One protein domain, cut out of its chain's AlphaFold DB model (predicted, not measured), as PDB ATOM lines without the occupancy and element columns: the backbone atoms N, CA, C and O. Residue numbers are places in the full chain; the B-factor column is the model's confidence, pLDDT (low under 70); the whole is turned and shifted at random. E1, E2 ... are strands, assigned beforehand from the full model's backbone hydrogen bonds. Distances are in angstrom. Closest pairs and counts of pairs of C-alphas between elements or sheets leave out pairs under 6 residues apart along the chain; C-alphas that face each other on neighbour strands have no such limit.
ATOM      1  N   TYR A  36      21.478 -40.119 -11.755       85.06
ATOM      2  CA  TYR A  36      21.117 -38.983 -10.905       85.06
ATOM      3  C   TYR A  36      21.275 -39.239  -9.401       85.06
ATOM      4  O   TYR A  36      21.278 -40.375  -8.937       85.06
ATOM      5  N   TYR A  37      21.353 -38.149  -8.640       83.81
ATOM      6  CA  TYR A  37      21.217 -38.128  -7.185       83.81
ATOM      7  C   TYR A  37      20.535 -36.830  -6.732       83.81
ATOM      8  O   TYR A  37      20.451 -35.856  -7.481       83.81
ATOM      9  N   GLU A  38      20.037 -36.797  -5.499       85.06
ATOM     10  CA  GLU A  38      19.357 -35.627  -4.935       85.06
ATOM     11  C   GLU A  38      20.255 -34.886  -3.942       85.06
ATOM     12  O   GLU A  38      20.890 -35.495  -3.083       85.06
ATOM     13  N   ILE A  39      20.282 -33.554  -4.027       87.31
ATOM     14  CA  ILE A  39      20.913 -32.683  -3.029       87.31
ATOM     15  C   ILE A  39      19.910 -31.602  -2.644       87.31
ATOM     16  O   ILE A  39      19.580 -30.734  -3.452       87.31
ATOM     17  N   ASN A  40      19.485 -31.604  -1.379       88.25
ATOM     18  CA  ASN A  40      18.495 -30.663  -0.852       88.25
ATOM     19  C   ASN A  40      17.221 -30.655  -1.726       88.25
ATOM     20  O   ASN A  40      16.568 -31.682  -1.899       88.25
ATOM     21  N   ASP A  41      16.889 -29.497  -2.298       90.81
ATOM     22  CA  ASP A  41      15.716 -29.267  -3.146       90.81
ATOM     23  C   ASP A  41      16.065 -29.297  -4.649       90.81
ATOM     24  O   ASP A  41      15.469 -28.620  -5.490       90.81
ATOM     25  N   SER A  42      17.124 -30.029  -4.999       92.00
ATOM     26  CA  SER A  42      17.636 -30.163  -6.363       92.00
ATOM     27  C   SER A  42      17.929 -31.614  -6.710       92.00
ATOM     28  O   SER A  42      18.289 -32.425  -5.855       92.00
ATOM     29  N   ILE A  43      17.799 -31.911  -7.995       90.31
ATOM     30  CA  ILE A  43      18.252 -33.143  -8.621       90.31
ATOM     31  C   ILE A  43      19.529 -32.840  -9.401       90.31
ATOM     32  O   ILE A  43      19.639 -31.807 -10.066       90.31
ATOM     33  N   VAL A  44      20.519 -33.716  -9.292       91.00
ATOM     34  CA  VAL A  44      21.743 -33.649 -10.082       91.00
ATOM     35  C   VAL A  44      21.783 -34.858 -10.990       91.00
ATOM     36  O   VAL A  44      21.945 -35.979 -10.520       91.00
ATOM     37  N   PHE A  45      21.658 -34.621 -12.290       91.19
ATOM     38  CA  PHE A  45      21.911 -35.626 -13.306       91.19
ATOM     39  C   PHE A  45      23.409 -35.708 -13.556       91.19
ATOM     40  O   PHE A  45      24.074 -34.683 -13.725       91.19
ATOM     41  N   HIS A  46      23.942 -36.921 -13.559       89.25
ATOM     42  CA  HIS A  46      25.369 -37.183 -13.577       89.25
ATOM     43  C   HIS A  46      25.685 -38.448 -14.368       89.25
ATOM     44  O   HIS A  46      25.066 -39.492 -14.159       89.25
ATOM     45  N   ILE A  47      26.690 -38.352 -15.236       88.56
ATOM     46  CA  ILE A  47      27.271 -39.498 -15.932       88.56
ATOM     47  C   ILE A  47      28.779 -39.311 -16.112       88.56
ATOM     48  O   ILE A  47      29.252 -38.214 -16.422       88.56
ATOM     49  N   THR A  48      29.539 -40.382 -15.909       87.44
ATOM     50  CA  THR A  48      30.987 -40.444 -16.146       87.44
ATOM     51  C   THR A  48      31.296 -41.217 -17.427       87.44
ATOM     52  O   THR A  48      30.490 -42.025 -17.883       87.44
ATOM     53  N   ASP A  49      32.485 -41.028 -18.006       83.62
ATOM     54  CA  ASP A  49      32.910 -41.838 -19.165       83.62
ATOM     55  C   ASP A  49      32.975 -43.349 -18.851       83.62
ATOM     56  O   ASP A  49      32.730 -44.187 -19.720       83.62
ATOM     57  N   SER A  50      33.267 -43.718 -17.597       82.12
ATOM     58  CA  SER A  50      33.259 -45.118 -17.152       82.12
ATOM     59  C   SER A  50      31.863 -45.736 -17.112       82.12
ATOM     60  O   SER A  50      31.746 -46.960 -17.190       82.12
ATOM     61  N   ASP A  51      30.821 -44.911 -17.028       80.44
ATOM     62  CA  ASP A  51      29.443 -45.383 -17.067       80.44
ATOM     63  C   ASP A  51      28.995 -45.698 -18.491       80.44
ATOM     64  O   ASP A  51      28.012 -46.402 -18.652       80.44
ATOM     65  N   ILE A  52      29.681 -45.211 -19.531       81.81
ATOM     66  CA  ILE A  52      29.269 -45.382 -20.929       81.81
ATOM     67  C   ILE A  52      30.011 -46.568 -21.547       81.81
ATOM     68  O   ILE A  52      31.243 -46.621 -21.542       81.81
ATOM     69  N   ILE A  53      29.262 -47.514 -22.123       81.25
ATOM     70  CA  ILE A  53      29.843 -48.631 -22.878       81.25
ATOM     71  C   ILE A  53      30.119 -48.195 -24.323       81.25
ATOM     72  O   ILE A  53      31.243 -48.305 -24.798       81.25
ATOM     73  N   ASN A  54      29.088 -47.723 -25.027       84.88
ATOM     74  CA  ASN A  54      29.132 -47.293 -26.428       84.88
ATOM     75  C   ASN A  54      28.098 -46.180 -26.681       84.88
ATOM     76  O   ASN A  54      27.338 -45.804 -25.782       84.88
ATOM     77  N   TYR A  55      28.009 -45.727 -27.928       88.88
ATOM     78  CA  TYR A  55      26.947 -44.853 -28.409       88.88
ATOM     79  C   TYR A  55      26.174 -45.487 -29.565       88.88
ATOM     80  O   TYR A  55      26.704 -46.332 -30.286       88.88
ATOM     81  N   LEU A  56      24.933 -45.047 -29.762       89.12
ATOM     82  CA  LEU A  56      24.126 -45.356 -30.940       89.12
ATOM     83  C   LEU A  56      23.933 -44.091 -31.771       89.12
ATOM     84  O   LEU A  56      23.449 -43.087 -31.255       89.12
ATOM     85  N   ASP A  57      24.298 -44.133 -33.049       92.00
ATOM     86  CA  ASP A  57      23.948 -43.088 -34.006       92.00
ATOM     87  C   ASP A  57      22.443 -43.163 -34.289       92.00
ATOM     88  O   ASP A  57      21.957 -44.105 -34.906       92.00
ATOM     89  N   ILE A  58      21.693 -42.177 -33.811       91.75
ATOM     90  CA  ILE A  58      20.240 -42.088 -33.993       91.75
ATOM     91  C   ILE A  58      19.859 -41.147 -35.145       91.75
ATOM     92  O   ILE A  58      18.676 -40.920 -35.387       91.75
ATOM     93  N   SER A  59      20.832 -40.608 -35.895       90.88
ATOM     94  CA  SER A  59      20.588 -39.570 -36.911       90.88
ATOM     95  C   SER A  59      19.747 -40.022 -38.105       90.88
ATOM     96  O   SER A  59      19.140 -39.184 -38.767       90.88
ATOM     97  N   GLN A  60      19.731 -41.323 -38.403       88.62
ATOM     98  CA  GLN A  60      18.963 -41.924 -39.502       88.62
ATOM     99  C   GLN A  60      17.836 -42.825 -38.976       88.62
ATOM    100  O   GLN A  60      17.484 -43.813 -39.616       88.62
ATOM    101  N   THR A  61      17.317 -42.513 -37.788       87.69
ATOM    102  CA  THR A  61      16.225 -43.244 -37.133       87.69
ATOM    103  C   THR A  61      15.071 -42.294 -36.827       87.69
ATOM    104  O   THR A  61      15.221 -41.073 -36.864       87.69
ATOM    105  N   ASP A  62      13.925 -42.854 -36.478       85.19
ATOM    106  CA  ASP A  62      12.745 -42.159 -35.968       85.19
ATOM    107  C   ASP A  62      12.793 -41.952 -34.441       85.19
ATOM    108  O   ASP A  62      11.775 -41.650 -33.827       85.19
ATOM    109  N   PHE A  63      13.969 -42.051 -33.803       87.50
ATOM    110  CA  PHE A  63      14.124 -41.955 -32.344       87.50
ATOM    111  C   PHE A  63      13.467 -40.707 -31.729       87.50
ATOM    112  O   PHE A  63      12.868 -40.789 -30.665       87.50
ATOM    113  N   PHE A  64      13.531 -39.545 -32.381       86.44
ATOM    114  CA  PHE A  64      12.926 -38.323 -31.831       86.44
ATOM    115  C   PHE A  64      11.397 -38.271 -31.950       86.44
ATOM    116  O   PHE A  64      10.764 -37.463 -31.277       86.44
ATOM    117  N   THR A  65      10.799 -39.103 -32.800       83.31
ATOM    118  CA  THR A  65       9.339 -39.235 -32.924       83.31
ATOM    119  C   THR A  65       8.806 -40.462 -32.188       83.31
ATOM    120  O   THR A  65       7.680 -40.437 -31.702       83.31
ATOM    121  N   SER A  66       9.624 -41.507 -32.068       78.94
ATOM    122  CA  SER A  66       9.280 -42.803 -31.482       78.94
ATOM    123  C   SER A  66      10.436 -43.324 -30.607       78.94
ATOM    124  O   SER A  66      11.027 -44.362 -30.903       78.94
ATOM    125  N   PRO A  67      10.770 -42.631 -29.498       78.31
ATOM    126  CA  PRO A  67      11.972 -42.899 -28.688       78.31
ATOM    127  C   PRO A  67      12.016 -44.299 -28.061       78.31
ATOM    128  O   PRO A  67      13.086 -44.806 -27.716       78.31
ATOM    129  N   TYR A  68      10.858 -44.943 -27.933       72.00
ATOM    130  CA  TYR A  68      10.709 -46.274 -27.348       72.00
ATOM    131  C   TYR A  68      10.773 -47.419 -28.348       72.00
ATOM    132  O   TYR A  68      11.087 -48.544 -27.963       72.00
ATOM    133  N   THR A  69      10.489 -47.145 -29.617       74.06
ATOM    134  CA  THR A  69      10.467 -48.155 -30.673       74.06
ATOM    135  C   THR A  69      11.159 -47.642 -31.933       74.06
ATOM    136  O   THR A  69      10.536 -47.678 -32.993       74.06
ATOM    137  N   PRO A  70      12.412 -47.148 -31.856       75.31
ATOM    138  CA  PRO A  70      13.054 -46.628 -33.045       75.31
ATOM    139  C   PRO A  70      13.437 -47.774 -33.981       75.31
ATOM    140  O   PRO A  70      13.899 -48.830 -33.535       75.31
ATOM    141  N   GLU A  71      13.308 -47.563 -35.283       78.56
ATOM    142  CA  GLU A  71      13.725 -48.532 -36.287       78.56
ATOM    143  C   GLU A  71      15.244 -48.475 -36.526       78.56
ATOM    144  O   GLU A  71      15.788 -47.496 -37.040       78.56
ATOM    145  N   PHE A  72      15.940 -49.573 -36.217       75.31
ATOM    146  CA  PHE A  72      17.374 -49.748 -36.486       75.31
ATOM    147  C   PHE A  72      17.606 -50.799 -37.580       75.31
ATOM    148  O   PHE A  72      17.965 -51.949 -37.314       75.31
ATOM    149  N   ASN A  73      17.419 -50.413 -38.841       73.88
ATOM    150  CA  ASN A  73      17.642 -51.301 -39.984       73.88
ATOM    151  C   ASN A  73      19.151 -51.499 -40.248       73.88
ATOM    152  O   ASN A  73      19.821 -50.584 -40.713       73.88
ATOM    153  N   ASN A  74      19.684 -52.709 -40.029       74.44
ATOM    154  CA  ASN A  74      21.128 -53.032 -40.050       74.44
ATOM    155  C   ASN A  74      21.911 -52.412 -38.872       74.44
ATOM    156  O   ASN A  74      22.740 -51.521 -39.054       74.44
ATOM    157  N   TRP A  75      21.664 -52.930 -37.662       69.69
ATOM    158  CA  TRP A  75      22.198 -52.438 -36.379       69.69
ATOM    159  C   TRP A  75      23.712 -52.135 -36.361       69.69
ATOM    160  O   TRP A  75      24.144 -51.218 -35.664       69.69
ATOM    161  N   GLU A  76      24.520 -52.883 -37.122       73.88
ATOM    162  CA  GLU A  76      25.985 -52.741 -37.176       73.88
ATOM    163  C   GLU A  76      26.435 -51.341 -37.618       73.88
ATOM    164  O   GLU A  76      27.509 -50.895 -37.225       73.88
ATOM    165  N   ASN A  77      25.598 -50.631 -38.380       80.31
ATOM    166  CA  ASN A  77      25.899 -49.287 -38.874       80.31
ATOM    167  C   ASN A  77      25.663 -48.182 -37.837       80.31
ATOM    168  O   ASN A  77      26.100 -47.054 -38.051       80.31
ATOM    169  N   TYR A  78      24.966 -48.483 -36.740       83.56
ATOM    170  CA  TYR A  78      24.573 -47.486 -35.743       83.56
ATOM    171  C   TYR A  78      25.421 -47.549 -34.475       83.56
ATOM    172  O   TYR A  78      25.449 -46.586 -33.717       83.56
ATOM    173  N   LEU A  79      26.124 -48.656 -34.219       86.38
ATOM    174  CA  LEU A  79      26.968 -48.778 -33.035       86.38
ATOM    175  C   LEU A  79      28.280 -48.006 -33.217       86.38
ATOM    176  O   LEU A  79      29.118 -48.373 -34.038       86.38
ATOM    177  N   ILE A  80      28.487 -46.992 -32.386       88.31
ATOM    178  CA  ILE A  80      29.714 -46.199 -32.330       88.31
ATOM    179  C   ILE A  80      30.461 -46.559 -31.051       88.31
ATOM    180  O   ILE A  80      29.921 -46.444 -29.946       88.31
ATOM    181  N   LYS A  81      31.713 -47.000 -31.186       86.88
ATOM    182  CA  LYS A  81      32.564 -47.235 -30.018       86.88
ATOM    183  C   LYS A  81      32.841 -45.917 -29.321       86.88
ATOM    184  O   LYS A  81      33.057 -44.902 -29.983       86.88
ATOM    185  N   LYS A  82      32.873 -45.929 -27.991       87.12
ATOM    186  CA  LYS A  82      33.103 -44.698 -27.229       87.12
ATOM    187  C   LYS A  82      34.449 -44.046 -27.553       87.12
ATOM    188  O   LYS A  82      34.530 -42.827 -27.589       87.12
ATOM    189  N   GLU A  83      35.477 -44.841 -27.862       90.19
ATOM    190  CA  GLU A  83      36.811 -44.341 -28.211       90.19
ATOM    191  C   GLU A  83      36.848 -43.629 -29.572       90.19
ATOM    192  O   GLU A  83      37.742 -42.821 -29.819       90.19
ATOM    193  N   ASP A  84      35.873 -43.913 -30.442       92.75
ATOM    194  CA  ASP A  84      35.767 -43.339 -31.786       92.75
ATOM    195  C   ASP A  84      34.935 -42.038 -31.800       92.75
ATOM    196  O   ASP A  84      34.840 -41.373 -32.834       92.75
ATOM    197  N   LEU A  85      34.337 -41.648 -30.663       93.94
ATOM    198  CA  LEU A  85      33.496 -40.458 -30.541       93.94
ATOM    199  C   LEU A  85      34.143 -39.389 -29.653       93.94
ATOM    200  O   LEU A  85      34.415 -39.604 -28.478       93.94
ATOM    201  N   ASN A  86      34.289 -38.179 -30.192       94.38
ATOM    202  CA  ASN A  86      34.605 -37.001 -29.388       94.38
ATOM    203  C   ASN A  86      33.310 -36.286 -28.969       94.38
ATOM    204  O   ASN A  86      32.615 -35.720 -29.816       94.38
ATOM    205  N   VAL A  87      32.983 -36.313 -27.675       94.88
ATOM    206  CA  VAL A  87      31.789 -35.658 -27.118       94.88
ATOM    207  C   VAL A  87      32.110 -34.204 -26.783       94.88
ATOM    208  O   VAL A  87      32.850 -33.929 -25.840       94.88
ATOM    209  N   HIS A  88      31.541 -33.266 -27.539       94.88
ATOM    210  CA  HIS A  88      31.684 -31.829 -27.276       94.88
ATOM    211  C   HIS A  88      30.454 -31.225 -26.590       94.88
ATOM    212  O   HIS A  88      30.553 -30.169 -25.971       94.88
ATOM    213  N   GLU A  89      29.306 -31.893 -26.676       96.44
ATOM    214  CA  GLU A  89      28.079 -31.527 -25.972       96.44
ATOM    215  C   GLU A  89      27.318 -32.786 -25.556       96.44
ATOM    216  O   GLU A  89      27.336 -33.799 -26.261       96.44
ATOM    217  N   LEU A  90      26.632 -32.709 -24.417       96.88
ATOM    218  CA  LEU A  90      25.799 -33.786 -23.903       96.88
ATOM    219  C   LEU A  90      24.477 -33.209 -23.402       96.88
ATOM    220  O   LEU A  90      24.464 -32.345 -22.526       96.88
ATOM    221  N   HIS A  91      23.375 -33.690 -23.959       96.88
ATOM    222  CA  HIS A  91      22.029 -33.299 -23.565       96.88
ATOM    223  C   HIS A  91      21.407 -34.365 -22.680       96.88
ATOM    224  O   HIS A  91      21.471 -35.558 -22.985       96.88
ATOM    225  N   LEU A  92      20.762 -33.912 -21.613       95.12
ATOM    226  CA  LEU A  92      19.823 -34.715 -20.857       95.12
ATOM    227  C   LEU A  92      18.483 -34.761 -21.625       95.12
ATOM    228  O   LEU A  92      17.966 -33.729 -22.053       95.12
ATOM    229  N   PHE A  93      17.941 -35.961 -21.831       92.88
ATOM    230  CA  PHE A  93      16.774 -36.215 -22.685       92.88
ATOM    231  C   PHE A  93      15.804 -37.164 -21.985       92.88
ATOM    232  O   PHE A  93      16.251 -38.214 -21.536       92.88
ATOM    233  N   GLY A  94      14.511 -36.849 -21.885       89.25
ATOM    234  CA  GLY A  94      13.577 -37.720 -21.166       89.25
ATOM    235  C   GLY A  94      12.159 -37.179 -21.023       89.25
ATOM    236  O   GLY A  94      11.748 -36.243 -21.709       89.25
ATOM    237  N   SER A  95      11.409 -37.754 -20.086       84.50
ATOM    238  CA  SER A  95      10.005 -37.401 -19.848       84.50
ATOM    239  C   SER A  95       9.796 -35.937 -19.443       84.50
ATOM    240  O   SER A  95       8.782 -35.349 -19.797       84.50
ATOM    241  N   PHE A  96      10.749 -35.315 -18.738       86.12
ATOM    242  CA  PHE A  96      10.643 -33.918 -18.278       86.12
ATOM    243  C   PHE A  96      10.828 -32.860 -19.374       86.12
ATOM    244  O   PHE A  96      10.624 -31.672 -19.121       86.12
ATOM    245  N   ASN A  97      11.250 -33.255 -20.576       89.25
ATOM    246  CA  ASN A  97      11.381 -32.351 -21.719       89.25
ATOM    247  C   ASN A  97      10.644 -32.859 -22.962       89.25
ATOM    248  O   ASN A  97      11.008 -32.500 -24.083       89.25
ATOM    249  N   ASP A  98       9.615 -33.687 -22.759       84.50
ATOM    250  CA  ASP A  98       8.816 -34.308 -23.819       84.50
ATOM    251  C   ASP A  98       9.674 -34.990 -24.897       84.50
ATOM    252  O   ASP A  98       9.331 -34.943 -26.080       84.50
ATOM    253  N   TYR A  99      10.811 -35.578 -24.508       87.75
ATOM    254  CA  TYR A  99      11.738 -36.231 -25.432       87.75
ATOM    255  C   TYR A  99      12.213 -35.295 -26.559       87.75
ATOM    256  O   TYR A  99      12.251 -35.662 -27.736       87.75
ATOM    257  N   LYS A 100      12.591 -34.060 -26.208       90.50
ATOM    258  CA  LYS A 100      13.143 -33.069 -27.146       90.50
ATOM    259  C   LYS A 100      14.533 -32.618 -26.717       90.50
ATOM    260  O   LYS A 100      14.823 -32.464 -25.535       90.50
ATOM    261  N   ILE A 101      15.398 -32.355 -27.695       92.56
ATOM    262  CA  ILE A 101      16.663 -31.660 -27.436       92.56
ATOM    263  C   ILE A 101      16.342 -30.211 -27.069       92.56
ATOM    264  O   ILE A 101      15.855 -29.446 -27.900       92.56
ATOM    265  N   ASP A 102      16.641 -29.841 -25.831       92.94
ATOM    266  CA  ASP A 102      16.405 -28.504 -25.299       92.94
ATOM    267  C   ASP A 102      17.703 -27.969 -24.653       92.94
ATOM    268  O   ASP A 102      18.311 -28.662 -23.826       92.94
ATOM    269  N   PRO A 103      18.169 -26.757 -25.025       93.88
ATOM    270  CA  PRO A 103      19.342 -26.121 -24.425       93.88
ATOM    271  C   PRO A 103      19.282 -25.964 -22.900       93.88
ATOM    272  O   PRO A 103      20.333 -25.935 -22.262       93.88
ATOM    273  N   ALA A 104      18.089 -25.886 -22.300       94.25
ATOM    274  CA  ALA A 104      17.923 -25.849 -20.845       94.25
ATOM    275  C   ALA A 104      18.428 -27.131 -20.155       94.25
ATOM    276  O   ALA A 104      18.748 -27.110 -18.967       94.25
ATOM    277  N   TYR A 105      18.543 -28.224 -20.915       95.56
ATOM    278  CA  TYR A 105      18.985 -29.537 -20.458       95.56
ATOM    279  C   TYR A 105      20.388 -29.911 -20.971       95.56
ATOM    280  O   TYR A 105      20.772 -31.082 -20.975       95.56
ATOM    281  N   LEU A 106      21.176 -28.919 -21.400       97.25
ATOM    282  CA  LEU A 106      22.585 -29.105 -21.737       97.25
ATOM    283  C   LEU A 106      23.414 -29.342 -20.465       97.25
ATOM    284  O   LEU A 106      23.370 -28.559 -19.515       97.25
ATOM    285  N   MET A 107      24.196 -30.418 -20.452       97.25
ATOM    286  CA  MET A 107      25.032 -30.782 -19.312       97.25
ATOM    287  C   MET A 107      26.378 -30.052 -19.332       97.25
ATOM    288  O   MET A 107      26.956 -29.781 -20.382       97.25
ATOM    289  N   ASN A 108      26.922 -29.793 -18.143       97.19
ATOM    290  CA  ASN A 108      28.227 -29.170 -17.962       97.19
ATOM    291  C   ASN A 108      29.307 -30.231 -17.757       97.19
ATOM    292  O   ASN A 108      29.238 -31.018 -16.806       97.19
ATOM    293  N   TYR A 109      30.340 -30.212 -18.597       96.56
ATOM    294  CA  TYR A 109      31.509 -31.065 -18.411       96.56
ATOM    295  C   TYR A 109      32.333 -30.620 -17.194       96.56
ATOM    296  O   TYR A 109      32.629 -29.438 -17.016       96.56
ATOM    297  N   GLN A 110      32.723 -31.585 -16.367       94.56
ATOM    298  CA  GLN A 110      33.517 -31.437 -15.153       94.56
ATOM    299  C   GLN A 110      34.888 -32.103 -15.372       94.56
ATOM    300  O   GLN A 110      35.033 -33.313 -15.177       94.56
ATOM    301  N   PRO A 111      35.941 -31.341 -15.736       90.62
ATOM    302  CA  PRO A 111      37.236 -31.918 -16.110       90.62
ATOM    303  C   PRO A 111      37.938 -32.683 -14.981       90.62
ATOM    304  O   PRO A 111      38.711 -33.598 -15.237       90.62
ATOM    305  N   LYS A 112      37.688 -32.309 -13.719       89.12
ATOM    306  CA  LYS A 112      38.344 -32.927 -12.551       89.12
ATOM    307  C   LYS A 112      37.892 -34.362 -12.304       89.12
ATOM    308  O   LYS A 112      38.671 -35.163 -11.801       89.12
ATOM    309  N   THR A 113      36.636 -34.649 -12.614       85.31
ATOM    310  CA  THR A 113      35.978 -35.940 -12.383       85.31
ATOM    311  C   THR A 113      35.728 -36.694 -13.684       85.31
ATOM    312  O   THR A 113      35.222 -37.808 -13.642       85.31
ATOM    313  N   ASN A 114      36.089 -36.105 -14.833       89.19
ATOM    314  CA  ASN A 114      35.779 -36.611 -16.169       89.19
ATOM    315  C   ASN A 114      34.296 -37.002 -16.313       89.19
ATOM    316  O   ASN A 114      33.953 -38.110 -16.730       89.19
ATOM    317  N   SER A 115      33.417 -36.089 -15.903       91.12
ATOM    318  CA  SER A 115      31.981 -36.340 -15.814       91.12
ATOM    319  C   SER A 115      31.165 -35.206 -16.412       91.12
ATOM    320  O   SER A 115      31.616 -34.068 -16.468       91.12
ATOM    321  N   TRP A 116      29.932 -35.495 -16.800       95.19
ATOM    322  CA  TRP A 116      28.944 -34.498 -17.193       95.19
ATOM    323  C   TRP A 116      27.911 -34.352 -16.086       95.19
ATOM    324  O   TRP A 116      27.464 -35.353 -15.523       95.19
ATOM    325  N   GLN A 117      27.551 -33.112 -15.750       95.38
ATOM    326  CA  GLN A 117      26.587 -32.820 -14.691       95.38
ATOM    327  C   GLN A 117      25.599 -31.725 -15.074       95.38
ATOM    328  O   GLN A 117      25.969 -30.705 -15.658       95.38
ATOM    329  N   LEU A 118      24.347 -31.910 -14.667       96.00
ATOM    330  CA  LEU A 118      23.310 -30.890 -14.725       96.00
ATOM    331  C   LEU A 118      22.530 -30.887 -13.410       96.00
ATOM    332  O   LEU A 118      21.976 -31.907 -13.011       96.00
ATOM    333  N   THR A 119      22.485 -29.739 -12.739       95.00
ATOM    334  CA  THR A 119      21.721 -29.553 -11.501       95.00
ATOM    335  C   THR A 119      20.466 -28.750 -11.791       95.00
ATOM    336  O   THR A 119      20.560 -27.628 -12.287       95.00
ATOM    337  N   LEU A 120      19.306 -29.306 -11.448       95.00
ATOM    338  CA  LEU A 120      18.001 -28.686 -11.662       95.00
ATOM    339  C   LEU A 120      17.233 -28.627 -10.329       95.00
ATOM    340  O   LEU A 120      17.244 -29.598  -9.570       95.00
ATOM    341  N   PRO A 121      16.555 -27.513 -10.005       94.62
ATOM    342  CA  PRO A 121      15.596 -27.470  -8.904       94.62
ATOM    343  C   PRO A 121      14.466 -28.482  -9.128       94.62
ATOM    344  O   PRO A 121      13.886 -28.501 -10.212       94.62
ATOM    345  N   LYS A 122      14.079 -29.252  -8.101       91.38
ATOM    346  CA  LYS A 122      13.027 -30.286  -8.225       91.38
ATOM    347  C   LYS A 122      11.717 -29.737  -8.794       91.38
ATOM    348  O   LYS A 122      11.115 -30.340  -9.670       91.38
ATOM    349  N   LYS A 123      11.333 -28.525  -8.383       90.50
ATOM    350  CA  LYS A 123      10.136 -27.812  -8.870       90.50
ATOM    351  C   LYS A 123      10.112 -27.514 -10.378       90.50
ATOM    352  O   LYS A 123       9.075 -27.096 -10.879       90.50
ATOM    353  N   GLN A 124      11.251 -27.602 -11.068       89.19
ATOM    354  CA  GLN A 124      11.346 -27.397 -12.520       89.19
ATOM    355  C   GLN A 124      11.201 -28.707 -13.300       89.19
ATOM    356  O   GLN A 124      11.083 -28.663 -14.519       89.19
ATOM    357  N   ILE A 125      11.202 -29.851 -12.614       86.38
ATOM    358  CA  ILE A 125      11.119 -31.173 -13.223       86.38
ATOM    359  C   ILE A 125       9.706 -31.702 -13.022       86.38
ATOM    360  O   ILE A 125       9.307 -32.072 -11.919       86.38
ATOM    361  N   LEU A 126       8.946 -31.713 -14.110       83.12
ATOM    362  CA  LEU A 126       7.638 -32.344 -14.193       83.12
ATOM    363  C   LEU A 126       7.656 -33.287 -15.396       83.12
ATOM    364  O   LEU A 126       8.075 -32.845 -16.462       83.12
ATOM    365  N   PRO A 127       7.217 -34.548 -15.253       78.62
ATOM    366  CA  PRO A 127       6.674 -35.184 -14.041       78.62
ATOM    367  C   PRO A 127       7.723 -35.403 -12.929       78.62
ATOM    368  O   PRO A 127       8.925 -35.377 -13.192       78.62
ATOM    369  N   THR A 128       7.283 -35.627 -11.679       80.94
ATOM    370  CA  THR A 128       8.182 -35.824 -10.515       80.94
ATOM    371  C   THR A 128       8.892 -37.180 -10.490       80.94
ATOM    372  O   THR A 128       9.770 -37.430  -9.661       80.94
ATOM    373  N   SER A 129       8.538 -38.050 -11.427       79.88
ATOM    374  CA  SER A 129       9.238 -39.283 -11.742       79.88
ATOM    375  C   SER A 129       9.086 -39.579 -13.225       79.88
ATOM    376  O   SER A 129       8.147 -39.089 -13.852       79.88
ATOM    377  N   GLY A 130       9.994 -40.367 -13.776       79.44
ATOM    378  CA  GLY A 130       9.962 -40.742 -15.179       79.44
ATOM    379  C   GLY A 130      11.282 -41.345 -15.609       79.44
ATOM    380  O   GLY A 130      12.016 -41.921 -14.800       79.44
ATOM    381  N   ASP A 131      11.586 -41.198 -16.886       80.00
ATOM    382  CA  ASP A 131      12.761 -41.774 -17.510       80.00
ATOM    383  C   ASP A 131      13.572 -40.737 -18.285       80.00
ATOM    384  O   ASP A 131      13.110 -39.642 -18.616       80.00
ATOM    385  N   PHE A 132      14.837 -41.073 -18.498       86.00
ATOM    386  CA  PHE A 132      15.780 -40.245 -19.215       86.00
ATOM    387  C   PHE A 132      16.941 -41.052 -19.785       86.00
ATOM    388  O   PHE A 132      17.195 -42.206 -19.444       86.00
ATOM    389  N   THR A 133      17.687 -40.397 -20.654       89.50
ATOM    390  CA  THR A 133      18.926 -40.866 -21.247       89.50
ATOM    391  C   THR A 133      19.796 -39.658 -21.609       89.50
ATOM    392  O   THR A 133      19.448 -38.508 -21.315       89.50
ATOM    393  N   PHE A 134      20.945 -39.911 -22.227       92.50
ATOM    394  CA  PHE A 134      21.901 -38.878 -22.607       92.50
ATOM    395  C   PHE A 134      22.171 -38.917 -24.108       92.50
ATOM    396  O   PHE A 134      22.471 -39.977 -24.657       92.50
ATOM    397  N   ILE A 135      22.107 -37.759 -24.767       95.81
ATOM    398  CA  ILE A 135      22.372 -37.624 -26.204       95.81
ATOM    399  C   ILE A 135      23.596 -36.737 -26.408       95.81
ATOM    400  O   ILE A 135      23.575 -35.538 -26.131       95.81
ATOM    401  N   ALA A 136      24.672 -37.338 -26.904       96.50
ATOM    402  CA  ALA A 136      25.907 -36.665 -27.263       96.50
ATOM    403  C   ALA A 136      25.823 -36.082 -28.677       96.50
ATOM    404  O   ALA A 136      25.303 -36.717 -29.601       96.50
ATOM    405  N   ASN A 137      26.357 -34.872 -28.852       96.62
ATOM    406  CA  ASN A 137      26.439 -34.169 -30.140       96.62
ATOM    407  C   ASN A 137      25.109 -34.177 -30.927       96.62
ATOM    408  O   ASN A 137      25.113 -34.321 -32.150       96.62
ATOM    409  N   GLN A 138      23.980 -34.128 -30.207       95.31
ATOM    410  CA  GLN A 138      22.596 -34.159 -30.713       95.31
ATOM    411  C   GLN A 138      22.172 -35.407 -31.511       95.31
ATOM    412  O   GLN A 138      21.039 -35.461 -31.985       95.31
ATOM    413  N   LYS A 139      23.028 -36.424 -31.660       95.38
ATOM    414  CA  LYS A 139      22.725 -37.602 -32.494       95.38
ATOM    415  C   LYS A 139      23.298 -38.928 -32.010       95.38
ATOM    416  O   LYS A 139      23.075 -39.941 -32.662       95.38
ATOM    417  N   TYR A 140      24.052 -38.934 -30.918       94.69
ATOM    418  CA  TYR A 140      24.665 -40.141 -30.380       94.69
ATOM    419  C   TYR A 140      24.069 -40.461 -29.019       94.69
ATOM    420  O   TYR A 140      24.420 -39.852 -28.012       94.69
ATOM    421  N   LEU A 141      23.155 -41.417 -28.984       92.50
ATOM    422  CA  LEU A 141      22.543 -41.880 -27.750       92.50
ATOM    423  C   LEU A 141      23.565 -42.673 -26.930       92.50
ATOM    424  O   LEU A 141      24.119 -43.657 -27.419       92.50
ATOM    425  N   ALA A 142      23.827 -42.259 -25.693       89.56
ATOM    426  CA  ALA A 142      24.721 -42.984 -24.801       89.56
ATOM    427  C   ALA A 142      24.094 -44.316 -24.369       89.56
ATOM    428  O   ALA A 142      22.893 -44.400 -24.111       89.56
ATOM    429  N   THR A 143      24.922 -45.353 -24.224       81.12
ATOM    430  CA  THR A 143      24.510 -46.649 -23.659       81.12
ATOM    431  C   THR A 143      25.204 -46.879 -22.310       81.12
ATOM    432  O   THR A 143      26.331 -47.384 -22.265       81.12
ATOM    433  N   PRO A 144      24.576 -46.458 -21.194       72.50
ATOM    434  CA  PRO A 144      25.098 -46.686 -19.855       72.50
ATOM    435  C   PRO A 144      25.336 -48.169 -19.537       72.50
ATOM    436  O   PRO A 144      24.663 -49.056 -20.066       72.50
ATOM    437  N   ASN A 145      26.275 -48.445 -18.635       66.06
ATOM    438  CA  ASN A 145      26.648 -49.788 -18.240       66.06
ATOM    439  C   ASN A 145      25.519 -50.473 -17.461       66.06
ATOM    440  O   ASN A 145      25.147 -50.075 -16.358       66.06
ATOM    441  N   HIS A 146      25.024 -51.559 -18.053       55.00
ATOM    442  CA  HIS A 146      23.932 -52.401 -17.574       55.00
ATOM    443  C   HIS A 146      24.146 -52.979 -16.164       55.00
ATOM    444  O   HIS A 146      23.174 -53.170 -15.440       55.00
ATOM    445  N   PHE A 147      25.385 -53.283 -15.758       51.09
ATOM    446  CA  PHE A 147      25.629 -54.092 -14.555       51.09
ATOM    447  C   PHE A 147      25.413 -53.366 -13.219       51.09
ATOM    448  O   PHE A 147      25.322 -54.039 -12.194       51.09
ATOM    449  N   ASN A 148      25.282 -52.036 -13.224       44.72
ATOM    450  CA  ASN A 148      25.231 -51.239 -11.993       44.72
ATOM    451  C   ASN A 148      23.907 -50.485 -11.778       44.72
ATOM    452  O   ASN A 148      23.760 -49.823 -10.758       44.72
ATOM    453  N   SER A 149      22.934 -50.563 -12.694       45.84
ATOM    454  CA  SER A 149      21.760 -49.681 -12.639       45.84
ATOM    455  C   SER A 149      20.461 -50.421 -12.305       45.84
ATOM    456  O   SER A 149      20.089 -51.364 -12.998       45.84
ATOM    457  N   LEU A 150      19.719 -49.940 -11.302       51.12
ATOM    458  CA  LEU A 150      18.355 -50.385 -10.952       51.12
ATOM    459  C   LEU A 150      17.290 -49.831 -11.937       51.12
ATOM    460  O   LEU A 150      16.127 -49.647 -11.583       51.12
ATOM    461  N   ASN A 151      17.701 -49.521 -13.170       53.03
ATOM    462  CA  ASN A 151      16.952 -48.729 -14.146       53.03
ATOM    463  C   ASN A 151      16.133 -49.576 -15.140       53.03
ATOM    464  O   ASN A 151      16.154 -50.805 -15.132       53.03
ATOM    465  N   THR A 152      15.356 -48.904 -15.995       50.72
ATOM    466  CA  THR A 152      14.502 -49.532 -17.010       50.72
ATOM    467  C   THR A 152      15.264 -49.966 -18.246       50.72
ATOM    468  O   THR A 152      16.118 -49.262 -18.771       50.72
ATOM    469  N   HIS A 153      14.930 -51.160 -18.735       52.66
ATOM    470  CA  HIS A 153      15.541 -51.742 -19.921       52.66
ATOM    471  C   HIS A 153      14.505 -51.800 -21.038       52.66
ATOM    472  O   HIS A 153      13.473 -52.452 -20.873       52.66
ATOM    473  N   VAL A 154      14.798 -51.167 -22.175       46.16
ATOM    474  CA  VAL A 154      14.060 -51.391 -23.420       46.16
ATOM    475  C   VAL A 154      14.995 -52.140 -24.381       46.16
ATOM    476  O   VAL A 154      16.019 -51.592 -24.805       46.16
ATOM    477  N   PRO A 155      14.739 -53.429 -24.672       41.91
ATOM    478  CA  PRO A 155      15.508 -54.159 -25.675       41.91
ATOM    479  C   PRO A 155      15.260 -53.554 -27.059       41.91
ATOM    480  O   PRO A 155      14.116 -53.420 -27.469       41.91
ATOM    481  N   VAL A 156      16.331 -53.220 -27.784       44.69
ATOM    482  CA  VAL A 156      16.243 -52.612 -29.129       44.69
ATOM    483  C   VAL A 156      16.201 -53.688 -30.201       44.69
ATOM    484  O   VAL A 156      15.499 -53.556 -31.193       44.69
ATOM    485  N   PHE A 157      16.948 -54.778 -30.002       44.84
ATOM    486  CA  PHE A 157      16.986 -55.919 -30.912       44.84
ATOM    487  C   PHE A 157      17.634 -57.144 -30.243       44.84
ATOM    488  O   PHE A 157      18.511 -57.020 -29.379       44.84
ATOM    489  N   VAL A 158      17.206 -58.339 -30.665       40.16
ATOM    490  CA  VAL A 158      17.775 -59.635 -30.273       40.16
ATOM    491  C   VAL A 158      18.244 -60.361 -31.537       40.16
ATOM    492  O   VAL A 158      17.418 -60.830 -32.313       40.16
ATOM    493  N   ASP A 159      19.562 -60.478 -31.733       39.88
ATOM    494  CA  ASP A 159      20.136 -61.363 -32.759       39.88
ATOM    495  C   ASP A 159      20.140 -62.816 -32.259       39.88
ATOM    496  O   ASP A 159      20.478 -63.084 -31.098       39.88
ATOM    497  N   GLU A 160      19.873 -63.767 -33.156       40.28
ATOM    498  CA  GLU A 160      20.041 -65.211 -32.943       40.28
ATOM    499  C   GLU A 160      21.466 -65.583 -32.475       40.28
ATOM    500  O   GLU A 160      21.675 -66.630 -31.861       40.28
ATOM    501  N   ARG A 161      22.454 -64.701 -32.696       40.62
ATOM    502  CA  ARG A 161      23.861 -64.856 -32.280       40.62
ATOM    503  C   ARG A 161      24.232 -64.223 -30.925       40.62
ATOM    504  O   ARG A 161      25.412 -63.971 -30.680       40.62
ATOM    505  N   LEU A 162      23.268 -64.012 -30.020       44.09
ATOM    506  CA  LEU A 162      23.467 -63.602 -28.609       44.09
ATOM    507  C   LEU A 162      24.011 -62.177 -28.368       44.09
ATOM    508  O   LEU A 162      24.321 -61.835 -27.225       44.09
ATOM    509  N   ARG A 163      24.089 -61.305 -29.381       49.66
ATOM    510  CA  ARG A 163      24.405 -59.882 -29.166       49.66
ATOM    511  C   ARG A 163      23.108 -59.120 -28.925       49.66
ATOM    512  O   ARG A 163      22.273 -59.021 -29.816       49.66
ATOM    513  N   ARG A 164      22.928 -58.625 -27.701       51.41
ATOM    514  CA  ARG A 164      21.782 -57.793 -27.327       51.41
ATOM    515  C   ARG A 164      22.234 -56.347 -27.221       51.41
ATOM    516  O   ARG A 164      23.196 -56.057 -26.514       51.41
ATOM    517  N   MET A 165      21.536 -55.468 -27.925       58.50
ATOM    518  CA  MET A 165      21.704 -54.026 -27.822       58.50
ATOM    519  C   MET A 165      20.460 -53.458 -27.140       58.50
ATOM    520  O   MET A 165      19.334 -53.823 -27.484       58.50
ATOM    521  N   TYR A 166      20.670 -52.612 -26.139       63.84
ATOM    522  CA  TYR A 166      19.609 -52.037 -25.323       63.84
ATOM    523  C   TYR A 166      19.707 -50.513 -25.382       63.84
ATOM    524  O   TYR A 166      20.788 -49.962 -25.179       63.84
ATOM    525  N   ILE A 167      18.575 -49.849 -25.609       72.25
ATOM    526  CA  ILE A 167      18.391 -48.460 -25.217       72.25
ATOM    527  C   ILE A 167      18.101 -48.547 -23.728       72.25
ATOM    528  O   ILE A 167      17.143 -49.189 -23.285       72.25
ATOM    529  N   VAL A 168      18.994 -47.959 -22.944       71.56
ATOM    530  CA  VAL A 168      18.852 -47.938 -21.496       71.56
ATOM    531  C   VAL A 168      18.188 -46.623 -21.126       71.56
ATOM    532  O   VAL A 168      18.803 -45.560 -21.215       71.56
ATOM    533  N   TRP A 169      16.927 -46.725 -20.720       76.25
ATOM    534  CA  TRP A 169      16.183 -45.634 -20.111       76.25
ATOM    535  C   TRP A 169      16.464 -45.644 -18.611       76.25
ATOM    536  O   TRP A 169      16.014 -46.517 -17.860       76.25
ATOM    537  N   LEU A 170      17.267 -44.683 -18.173       78.12
ATOM    538  CA  LEU A 170      17.500 -44.419 -16.760       78.12
ATOM    539  C   LEU A 170      16.212 -43.875 -16.152       78.12
ATOM    540  O   LEU A 170      15.432 -43.243 -16.854       78.12
ATOM    541  N   MET A 171      15.959 -44.131 -14.873       77.69
ATOM    542  CA  MET A 171      14.763 -43.616 -14.210       77.69
ATOM    543  C   MET A 171      15.117 -42.614 -13.139       77.69
ATOM    544  O   MET A 171      16.156 -42.734 -12.495       77.69
ATOM    545  N   TYR A 172      14.216 -41.664 -12.923       79.12
ATOM    546  CA  TYR A 172      14.259 -40.773 -11.779       79.12
ATOM    547  C   TYR A 172      12.944 -40.826 -11.008       79.12
ATOM    548  O   TYR A 172      11.866 -40.944 -11.585       79.12
ATOM    549  N   ILE A 173      13.045 -40.744  -9.685       79.19
ATOM    550  CA  ILE A 173      11.925 -40.592  -8.759       79.19
ATOM    551  C   ILE A 173      12.345 -39.543  -7.740       79.19
ATOM    552  O   ILE A 173      13.262 -39.796  -6.964       79.19
ATOM    553  N   MET A 174      11.684 -38.386  -7.741       79.75
ATOM    554  CA  MET A 174      11.896 -37.348  -6.724       79.75
ATOM    555  C   MET A 174      10.887 -37.457  -5.578       79.75
ATOM    556  O   MET A 174      11.183 -37.073  -4.449       79.75
TER     557      MET A 174
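AT A GLANCE: This is residues 36 to 174 of the 417 residues of an uncharacterized protein of Flammeovirga sp. SJP92 (UniProt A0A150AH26). Two strongly twisted sheets lie partly face to face as a sandwich: a small one of E1, E2, E7 and E6, and a larger, branched one of seven strands in which E8 joins E5, E9 and E11. E2 and E7 lie over E5 and E8, while the E10 and E11 hairpin reaches away toward Glu 160 at one end of the longest axis. The printed part has 139 residues, with eleven named strands, E1 to E11 in chain order, and no named helix; the class is all strand, though under half of the residues, 65, are in named elements. The small sheet has the order E1, E2, E7, E6, all antiparallel, and the pairs of the branched sheet are antiparallel too. The whole is compact, with a radius of gyration of the C-alphas of 14.7 A and spans of 47 by 32 by 28 A.

HOW THE PARTS SIT: E1, residues 36 to 39, and E2, residues 42 to 48, form a hairpin, with N 37 and O 44 2.9 A apart. E2 is also the antiparallel neighbour of E7, residues 115 to 121, with N 45 and O 118 2.8 A apart. E6, residues 108 to 110, forms a hairpin with E7, with N 108 and O 117 2.8 A apart. In the branched sheet, E3, residues 52 to 57, has E4, residues 79 to 81, on one side, N 80 and O 55 at 2.8 A, and E9, residues 140 to 144, on the other side, N 56 and O 141 at 2.8 A. E8, residues 129 to 136, has E5, residues 90 to 94, on one side, N 133 and O 93 at 2.8 A. On the other side of E8 are E9, N 136 and O 140 at 2.8 A, and E11, residues 164 to 173, N 132 and O 170 at 2.8 A. E10, residues 152 to 158, forms a hairpin with E11, N 152 and O 169 at 3.1 A. Between the sheets, E2 and E8 are near each other, and the closest C-alphas of E5 and E7, those of Leu 90 and Trp 116, are 7.4 A apart.

IN THESE COORDINATES: E1 begins at C-alpha 36, (21.117, -38.983, -10.905). E2 is 19.5 A long, E7 19.9 A, E8 22.9 A and E10 17.0 A. E11, the longest strand by residues, measures 27.2 A and ends at C-alpha 173, (11.925, -40.592, -8.759).

THE WHOLE: The C-alphas of Asn 40 and Glu 160, the two farthest apart, are 47.2 A from each other. The printed part has no cut; the long links are E3 to E4 and E5 to E6. The mean pLDDT of the printed part is 81.1, and residue 75 and residues 145 to 166 are under 70.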